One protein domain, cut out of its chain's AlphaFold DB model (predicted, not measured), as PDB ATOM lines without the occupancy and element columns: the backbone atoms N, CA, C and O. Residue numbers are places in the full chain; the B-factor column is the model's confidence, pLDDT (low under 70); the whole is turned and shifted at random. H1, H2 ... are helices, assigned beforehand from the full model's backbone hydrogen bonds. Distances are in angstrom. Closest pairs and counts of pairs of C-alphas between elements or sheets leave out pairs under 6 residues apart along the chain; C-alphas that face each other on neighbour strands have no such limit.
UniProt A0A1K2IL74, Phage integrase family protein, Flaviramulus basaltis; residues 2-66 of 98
ATOM      1  N   LEU A   2     114.185  63.186  74.307       51.09
ATOM      2  CA  LEU A   2     113.540  64.377  74.866       51.09
ATOM      3  C   LEU A   2     112.815  64.008  76.176       51.09
ATOM      4  O   LEU A   2     112.395  62.854  76.313       51.09
ATOM      5  N   PRO A   3     112.658  64.940  77.130       58.56
ATOM      6  CA  PRO A   3     111.941  64.663  78.366       58.56
ATOM      7  C   PRO A   3     110.496  64.254  78.055       58.56
ATOM      8  O   PRO A   3     109.812  64.918  77.272       58.56
ATOM      9  N   LEU A   4     110.023  63.165  78.664       67.50
ATOM     10  CA  LEU A   4     108.643  62.698  78.519       67.50
ATOM     11  C   LEU A   4     107.712  63.591  79.349       67.50
ATOM     12  O   LEU A   4     107.330  63.260  80.470       67.50
ATOM     13  N   TYR A   5     107.366  64.757  78.811       75.81
ATOM     14  CA  TYR A   5     106.306  65.588  79.368       75.81
ATOM     15  C   TYR A   5     104.936  64.968  79.070       75.81
ATOM     16  O   TYR A   5     104.703  64.433  77.987       75.81
ATOM     17  N   SER A   6     104.003  65.067  80.021       85.31
ATOM     18  CA  SER A   6     102.620  64.649  79.785       85.31
ATOM     19  C   SER A   6     101.974  65.504  78.690       85.31
ATOM     20  O   SER A   6     102.283  66.691  78.548       85.31
ATOM     21  N   ASN A   7     101.014  64.938  77.952       82.25
ATOM     22  CA  ASN A   7     100.258  65.670  76.924       82.25
ATOM     23  C   ASN A   7      99.630  66.964  77.463       82.25
ATOM     24  O   ASN A   7      99.565  67.969  76.760       82.25
ATOM     25  N   GLN A   8      99.188  66.952  78.722       85.94
ATOM     26  CA  GLN A   8      98.657  68.137  79.395       85.94
ATOM     27  C   GLN A   8      99.716  69.237  79.504       85.94
ATOM     28  O   GLN A   8      99.440  70.379  79.149       85.94
ATOM     29  N   LYS A   9     100.936  68.891  79.933       88.62
ATOM     30  CA  LYS A   9     102.032  69.850  80.094       88.62
ATOM     31  C   LYS A   9     102.517  70.399  78.752       88.62
ATOM     32  O   LYS A   9     102.711  71.600  78.625       88.62
ATOM     33  N   VAL A  10     102.604  69.551  77.728       87.94
ATOM     34  CA  VAL A  10     102.916  69.984  76.355       87.94
ATOM     35  C   VAL A  10     101.849  70.942  75.814       87.94
ATOM     36  O   VAL A  10     102.185  71.986  75.266       87.94
ATOM     37  N   ASN A  11     100.562  70.636  76.000       88.50
ATOM     38  CA  ASN A  11      99.475  71.505  75.541       88.50
ATOM     39  C   ASN A  11      99.441  72.861  76.265       88.50
ATOM     40  O   ASN A  11      99.002  73.840  75.668       88.50
ATOM     41  N   LEU A  12      99.885  72.936  77.524       89.69
ATOM     42  CA  LEU A  12     100.028  74.212  78.235       89.69
ATOM     43  C   LEU A  12     101.092  75.090  77.571       89.69
ATOM     44  O   LEU A  12     100.783  76.213  77.184       89.69
ATOM     45  N   TYR A  13     102.289  74.549  77.333       90.06
ATOM     46  CA  TYR A  13     103.354  75.285  76.643       90.06
ATOM     47  C   TYR A  13     102.968  75.677  75.211       90.06
ATOM     48  O   TYR A  13     103.267  76.780  74.767       90.06
ATOM     49  N   LEU A  14     102.240  74.816  74.489       89.62
ATOM     50  CA  LEU A  14     101.742  75.145  73.148       89.62
ATOM     51  C   LEU A  14     100.780  76.340  73.147       89.62
ATOM     52  O   LEU A  14     100.766  77.094  72.177       89.62
ATOM     53  N   LYS A  15      99.990  76.535  74.211       89.88
ATOM     54  CA  LYS A  15      99.113  77.708  74.340       89.88
ATOM     55  C   LYS A  15      99.903  78.988  74.590       89.88
ATOM     56  O   LYS A  15      99.550  80.017  74.023       89.88
ATOM     57  N   GLU A  16     100.943  78.922  75.418       92.12
ATOM     58  CA  GLU A  16     101.834  80.061  75.673       92.12
ATOM     59  C   GLU A  16     102.534  80.493  74.383       92.12
ATOM     60  O   GLU A  16     102.387  81.634  73.959       92.12
ATOM     61  N   ILE A  17     103.151  79.545  73.671       91.50
ATOM     62  CA  ILE A  17     103.803  79.808  72.382       91.50
ATOM     63  C   ILE A  17     102.802  80.362  71.357       91.50
ATOM     64  O   ILE A  17     103.103  81.318  70.648       91.50
ATOM     65  N   ALA A  18     101.592  79.795  71.270       91.38
ATOM     66  CA  ALA A  18     100.569  80.293  70.349       91.38
ATOM     67  C   ALA A  18     100.179  81.748  70.650       91.38
ATOM     68  O   ALA A  18      99.977  82.526  69.717       91.38
ATOM     69  N   LYS A  19     100.116  82.125  71.933       91.94
ATOM     70  CA  LYS A  19      99.849  83.500  72.361       91.94
ATOM     71  C   LYS A  19     100.983  84.439  71.949       91.94
ATOM     72  O   LYS A  19     100.701  85.482  71.365       91.94
ATOM     73  N   ASP A  20     102.232  84.043  72.179       94.12
ATOM     74  CA  ASP A  20     103.414  84.835  71.811       94.12
ATOM     75  C   ASP A  20     103.528  85.020  70.289       94.12
ATOM     76  O   ASP A  20     103.915  86.080  69.803       94.12
ATOM     77  N   CYS A  21     103.103  84.020  69.513       93.88
ATOM     78  CA  CYS A  21     103.040  84.085  68.053       93.88
ATOM     79  C   CYS A  21     101.768  84.755  67.499       93.88
ATOM     80  O   CYS A  21     101.579  84.761  66.283       93.88
ATOM     81  N   SER A  22     100.875  85.292  68.342       94.06
ATOM     82  CA  SER A  22      99.581  85.865  67.924       94.06
ATOM     83  C   SER A  22      98.694  84.902  67.107       94.06
ATOM     84  O   SER A  22      97.928  85.308  66.231       94.06
ATOM     85  N   ILE A  23      98.775  83.600  67.393       91.94
ATOM     86  CA  ILE A  23      97.960  82.559  66.762       91.94
ATOM     87  C   ILE A  23      96.658  82.403  67.554       91.94
ATOM     88  O   ILE A  23      96.629  81.823  68.635       91.94
ATOM     89  N   ASN A  24      95.541  82.845  66.971       87.88
ATOM     90  CA  ASN A  24      94.208  82.751  67.591       87.88
ATOM     91  C   ASN A  24      93.564  81.352  67.514       87.88
ATOM     92  O   ASN A  24      92.435  81.146  67.960       87.88
ATOM     93  N   LYS A  25      94.256  80.369  66.932       86.12
ATOM     94  CA  LYS A  25      93.777  78.987  66.830       86.12
ATOM     95  C   LYS A  25      94.205  78.193  68.061       86.12
ATOM     96  O   LYS A  25      95.356  78.257  68.473       86.12
ATOM     97  N   ASN A  26      93.308  77.370  68.600       85.94
ATOM     98  CA  ASN A  26      93.652  76.462  69.693       85.94
ATOM     99  C   ASN A  26      94.608  75.359  69.197       85.94
ATOM    100  O   ASN A  26      94.176  74.398  68.554       85.94
ATOM    101  N   ILE A  27      95.903  75.509  69.480       87.81
ATOM    102  CA  ILE A  27      96.937  74.522  69.154       87.81
ATOM    103  C   ILE A  27      96.957  73.442  70.242       87.81
ATOM    104  O   ILE A  27      97.012  73.726  71.437       87.81
ATOM    105  N   SER A  28      96.934  72.181  69.823       86.94
ATOM    106  CA  SER A  28      97.125  71.028  70.702       86.94
ATOM    107  C   SER A  28      97.953  69.964  69.998       86.94
ATOM    108  O   SER A  28      98.121  70.000  68.776       86.94
ATOM    109  N   PHE A  29      98.410  68.965  70.747       81.88
ATOM    110  CA  PHE A  29      99.104  67.810  70.178       81.88
ATOM    111  C   PHE A  29      98.279  67.104  69.087       81.88
ATOM    112  O   PHE A  29      98.825  66.636  68.089       81.88
ATOM    113  N   HIS A  30      96.948  67.082  69.224       80.81
ATOM    114  CA  HIS A  30      96.067  66.504  68.210       80.81
ATOM    115  C   HIS A  30      96.064  67.327  66.912       80.81
ATOM    116  O   HIS A  30      96.105  66.751  65.823       80.81
ATOM    117  N   VAL A  31      96.083  68.660  67.022       83.94
ATOM    118  CA  VAL A  31      96.182  69.582  65.876       83.94
ATOM    119  C   VAL A  31      97.551  69.477  65.209       83.94
ATOM    120  O   VAL A  31      97.622  69.453  63.983       83.94
ATOM    121  N   ALA A  32      98.627  69.349  65.988       80.50
ATOM    122  CA  ALA A  32      99.970  69.118  65.463       80.50
ATOM    123  C   ALA A  32     100.052  67.782  64.706       80.50
ATOM    124  O   ALA A  32     100.553  67.747  63.586       80.50
ATOM    125  N   ARG A  33      99.472  66.703  65.254       78.69
ATOM    126  CA  ARG A  33      99.387  65.395  64.582       78.69
ATOM    127  C   ARG A  33      98.606  65.475  63.271       78.69
ATOM    128  O   ARG A  33      99.055  64.920  62.273       78.69
ATOM    129  N   HIS A  34      97.473  66.180  63.259       77.94
ATOM    130  CA  HIS A  34      96.708  66.407  62.032       77.94
ATOM    131  C   HIS A  34      97.494  67.227  61.015       77.94
ATOM    132  O   HIS A  34      97.577  66.824  59.864       77.94
ATOM    133  N   THR A  35      98.125  68.319  61.440       77.31
ATOM    134  CA  THR A  35      98.913  69.194  60.560       77.31
ATOM    135  C   THR A  35     100.126  68.467  59.991       77.31
ATOM    136  O   THR A  35     100.441  68.640  58.820       77.31
ATOM    137  N   PHE A  36     100.783  67.609  60.772       72.19
ATOM    138  CA  PHE A  36     101.853  66.736  60.296       72.19
ATOM    139  C   PHE A  36     101.326  65.733  59.260       72.19
ATOM    140  O   PHE A  36     101.871  65.630  58.163       72.19
ATOM    141  N   ALA A  37     100.216  65.055  59.561       65.56
ATOM    142  CA  ALA A  37      99.591  64.106  58.645       65.56
ATOM    143  C   ALA A  37      99.048  64.761  57.366       65.56
ATOM    144  O   ALA A  37      99.008  64.101  56.342       65.56
ATOM    145  N   THR A  38      98.640  66.030  57.381       64.75
ATOM    146  CA  THR A  38      98.176  66.707  56.165       64.75
ATOM    147  C   THR A  38      99.302  67.416  55.426       64.75
ATOM    148  O   THR A  38      99.371  67.344  54.214       64.75
ATOM    149  N   THR A  39     100.223  68.076  56.115       63.56
ATOM    150  CA  THR A  39     101.239  68.926  55.469       63.56
ATOM    151  C   THR A  39     102.481  68.125  55.091       63.56
ATOM    152  O   THR A  39     102.974  68.221  53.974       63.56
ATOM    153  N   VAL A  40     102.986  67.277  55.990       55.28
ATOM    154  CA  VAL A  40     104.201  66.495  55.711       55.28
ATOM    155  C   VAL A  40     103.891  65.312  54.800       55.28
ATOM    156  O   VAL A  40     104.684  65.026  53.909       55.28
ATOM    157  N   MET A  41     102.733  64.667  54.973       55.34
ATOM    158  CA  MET A  41     102.373  63.483  54.181       55.34
ATOM    159  C   MET A  41     101.665  63.800  52.863       55.34
ATOM    160  O   MET A  41     101.748  62.990  51.945       55.34
ATOM    161  N   LEU A  42     100.958  64.933  52.756       52.19
ATOM    162  CA  LEU A  42     100.190  65.251  51.544       52.19
ATOM    163  C   LEU A  42     100.860  66.299  50.653       52.19
ATOM    164  O   LEU A  42     100.716  66.208  49.436       52.19
ATOM    165  N   SER A  43     101.610  67.253  51.221       52.19
ATOM    166  CA  SER A  43     102.288  68.303  50.442       52.19
ATOM    167  C   SER A  43     103.670  67.892  49.936       52.19
ATOM    168  O   SER A  43     104.133  68.433  48.939       52.19
ATOM    169  N   ASN A  44     104.325  66.920  50.579       50.59
ATOM    170  CA  ASN A  44     105.552  66.339  50.045       50.59
ATOM    171  C   ASN A  44     105.217  65.091  49.230       50.59
ATOM    172  O   ASN A  44     104.313  64.327  49.562       50.59
ATOM    173  N   VAL A  45     105.954  64.884  48.144       53.38
ATOM    174  CA  VAL A  45     105.850  63.768  47.187       53.38
ATOM    175  C   VAL A  45     106.322  62.448  47.825       53.38
ATOM    176  O   VAL A  45     107.127  61.711  47.269       53.38
ATOM    177  N   VAL A  46     105.888  62.160  49.051       56.34
ATOM    178  CA  VAL A  46     106.254  60.954  49.785       56.34
ATOM    179  C   VAL A  46     105.152  59.915  49.559       56.34
ATOM    180  O   VAL A  46     103.986  60.204  49.836       56.34
ATOM    181  N   PRO A  47     105.483  58.714  49.050       61.22
ATOM    182  CA  PRO A  47     104.508  57.652  48.823       61.22
ATOM    183  C   PRO A  47     103.755  57.265  50.096       61.22
ATOM    184  O   PRO A  47     104.338  57.184  51.183       61.22
ATOM    185  N   PHE A  48     102.462  56.979  49.952       60.31
ATOM    186  CA  PHE A  48     101.553  56.664  51.055       60.31
ATOM    187  C   PHE A  48     102.008  55.454  51.890       60.31
ATOM    188  O   PHE A  48     101.777  55.419  53.099       60.31
ATOM    189  N   GLU A  49     102.716  54.482  51.308       60.84
ATOM    190  CA  GLU A  49     103.260  53.350  52.070       60.84
ATOM    191  C   GLU A  49     104.354  53.772  53.064       60.84
ATOM    192  O   GLU A  49     104.453  53.216  54.162       60.84
ATOM    193  N   THR A  50     105.161  54.775  52.712       61.69
ATOM    194  CA  THR A  50     106.222  55.317  53.576       61.69
ATOM    195  C   THR A  50     105.613  56.038  54.779       61.69
ATOM    196  O   THR A  50     106.058  55.873  55.915       61.69
ATOM    197  N   VAL A  51     104.523  56.764  54.540       61.94
ATOM    198  CA  VAL A  51     103.688  57.428  55.552       61.94
ATOM    199  C   VAL A  51     103.053  56.415  56.507       61.94
ATOM    200  O   VAL A  51     103.151  56.553  57.728       61.94
ATOM    201  N   SER A  52     102.477  55.361  55.917       59.44
ATOM    202  CA  SER A  52     102.067  54.088  56.519       59.44
ATOM    203  C   SER A  52     102.937  53.668  57.699       59.44
ATOM    204  O   SER A  52     102.510  53.560  58.855       59.44
ATOM    205  N   LYS A  53     104.205  53.451  57.352       63.94
ATOM    206  CA  LYS A  53     105.250  52.946  58.241       63.94
ATOM    207  C   LYS A  53     105.679  53.974  59.286       63.94
ATOM    208  O   LYS A  53     105.850  53.603  60.443       63.94
ATOM    209  N   LEU A  54     105.799  55.252  58.916       63.31
ATOM    210  CA  LEU A  54     106.194  56.328  59.839       63.31
ATOM    211  C   LEU A  54     105.178  56.560  60.967       63.31
ATOM    212  O   LEU A  54     105.561  56.934  62.073       63.31
ATOM    213  N   LEU A  55     103.889  56.332  60.706       64.25
ATOM    214  CA  LEU A  55     102.817  56.497  61.694       64.25
ATOM    215  C   LEU A  55     102.541  55.230  62.524       64.25
ATOM    216  O   LEU A  55     101.693  55.268  63.417       64.25
ATOM    217  N   GLY A  56     103.242  54.124  62.252       60.47
ATOM    218  CA  GLY A  56     103.078  52.858  62.975       60.47
ATOM    219  C   GLY A  56     101.732  52.165  62.728       60.47
ATOM    220  O   GLY A  56     101.303  51.346  63.538       60.47
ATOM    221  N   HIS A  57     101.037  52.500  61.637       65.94
ATOM    222  CA  HIS A  57      99.752  51.892  61.297       65.94
ATOM    223  C   HIS A  57      99.970  50.576  60.533       65.94
ATOM    224  O   HIS A  57     100.578  50.567  59.464       65.94
ATOM    225  N   THR A  58      99.426  49.470  61.047       52.88
ATOM    226  CA  THR A  58      99.454  48.135  60.412       52.88
ATOM    227  C   THR A  58      98.434  47.958  59.284       52.88
ATOM    228  O   THR A  58      98.538  47.003  58.518       52.88
ATOM    229  N   LYS A  59      97.452  48.859  59.152       52.06
ATOM    230  CA  LYS A  59      96.455  48.849  58.070       52.06
ATOM    231  C   LYS A  59      96.488  50.170  57.300       52.06
ATOM    232  O   LYS A  59      96.408  51.232  57.907       52.06
ATOM    233  N   LEU A  60      96.528  50.101  55.964       55.47
ATOM    234  CA  LEU A  60      96.418  51.283  55.091       55.47
ATOM    235  C   LEU A  60      95.063  52.003  55.251       55.47
ATOM    236  O   LEU A  60      94.987  53.222  55.097       55.47
ATOM    237  N   THR A  61      94.004  51.267  55.599       49.94
ATOM    238  CA  THR A  61      92.620  51.759  55.683       49.94
ATOM    239  C   THR A  61      92.400  52.842  56.739       49.94
ATOM    240  O   THR A  61      91.575  53.723  56.525       49.94
ATOM    241  N   THR A  62      93.172  52.875  57.833       52.00
ATOM    242  CA  THR A  62      93.102  53.973  58.820       52.00
ATOM    243  C   THR A  62      93.657  55.297  58.293       52.00
ATOM    244  O   THR A  62      93.428  56.337  58.903       52.00
ATOM    245  N   THR A  63      94.350  55.282  57.154       53.06
ATOM    246  CA  THR A  63      94.927  56.473  56.515       53.06
ATOM    247  C   THR A  63      94.140  56.872  55.247       53.06
ATOM    248  O   THR A  63      94.374  57.939  54.692       53.06
ATOM    249  N   GLN A  64      93.144  56.081  54.816       51.03
ATOM    250  CA  GLN A  64      92.282  56.366  53.651       51.03
ATOM    251  C   GLN A  64      91.109  57.328  53.940       51.03
ATOM    252  O   GLN A  64      90.299  57.602  53.062       51.03
ATOM    253  N   ILE A  65      91.032  57.908  55.138       53.09
ATOM    254  CA  ILE A  65      90.008  58.897  55.535       53.09
ATOM    255  C   ILE A  65      90.192  60.295  54.895       53.09
ATOM    256  O   ILE A  65      89.533  61.248  55.307       53.09
ATOM    257  N   TYR A  66      91.042  60.443  53.869       53.44
ATOM    258  CA  TYR A  66      91.347  61.730  53.218       53.44
ATOM    259  C   TYR A  66      90.958  61.766  51.721       53.44
ATOM    260  O   TYR A  66      91.826  61.932  50.862       53.44
TER     261      TYR A  66
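This is residues 2 to 66 of the 98 residues of the protein "Phage integrase family protein" of Flaviramulus basaltis (UniProt A0A1K2IL74). An open chain of helices: H1 and H2, the two longest, meet near their first residues in a wide corner, and H2 leads away from H1 to a small head made by the short helices H3 and H4 at the far end. The link of residues 21 to 28 folds back from the end of H1 to the start of H2. The printed part has 65 residues with four named helices, in the order H1, H2, H3, H4, and no named strand; the class is all helix. The whole is loose, with a radius of gyration of the C-alphas of 14.4 A and spans of 36 by 25 by 20 A.

H1, residues 7 to 20, and H2, residues 29 to 42, only just touch, with 3 pairs of C-alphas within 8 A, and are about perpendicular at 75 degrees. H1 touches H2 with residues 7 to 11 alone, and H2 touches H1 with residue 29 alone; the closest C-alphas of the two, those of Asn 11 and Phe 29, are 6.5 A apart. H2 and H3, residues 48 to 54, are close but not clearly touching, the closest C-alphas being those of Met 41 and Val 51 at 6.3 A; they run opposite ways at a steep tilt of 39 degrees. H3 and H4, residues 60 to 63, only just touch, with 3 pairs of C-alphas within 8 A, the closest those of Ser 52 and Leu 60 at 6.5 A. H1 is apart from H3 and H4, and H2 is apart from H4. Each O i to N i+4 pair is within hydrogen-bond range in H1 and H3, and 9 of 10 are in H2; H4 is too short for such a pair.

H1 begins at C-alpha 7 (100.258, 65.670, 76.924) and is 20.1 A long. H2 is 18.8 A long and ends at C-alpha 42 (100.190, 65.251, 51.544). H3 is 9.9 A long. H4 ends at C-alpha 63 (94.927, 56.473, 56.515).

The C-alphas farthest apart, of Asp 20 and Lys 59, are 39.1 A apart. The printed part has no cut and no long link. Mean pLDDT of the printed part is 71.8; residues 2 to 4 and 37 to 66 are under 70.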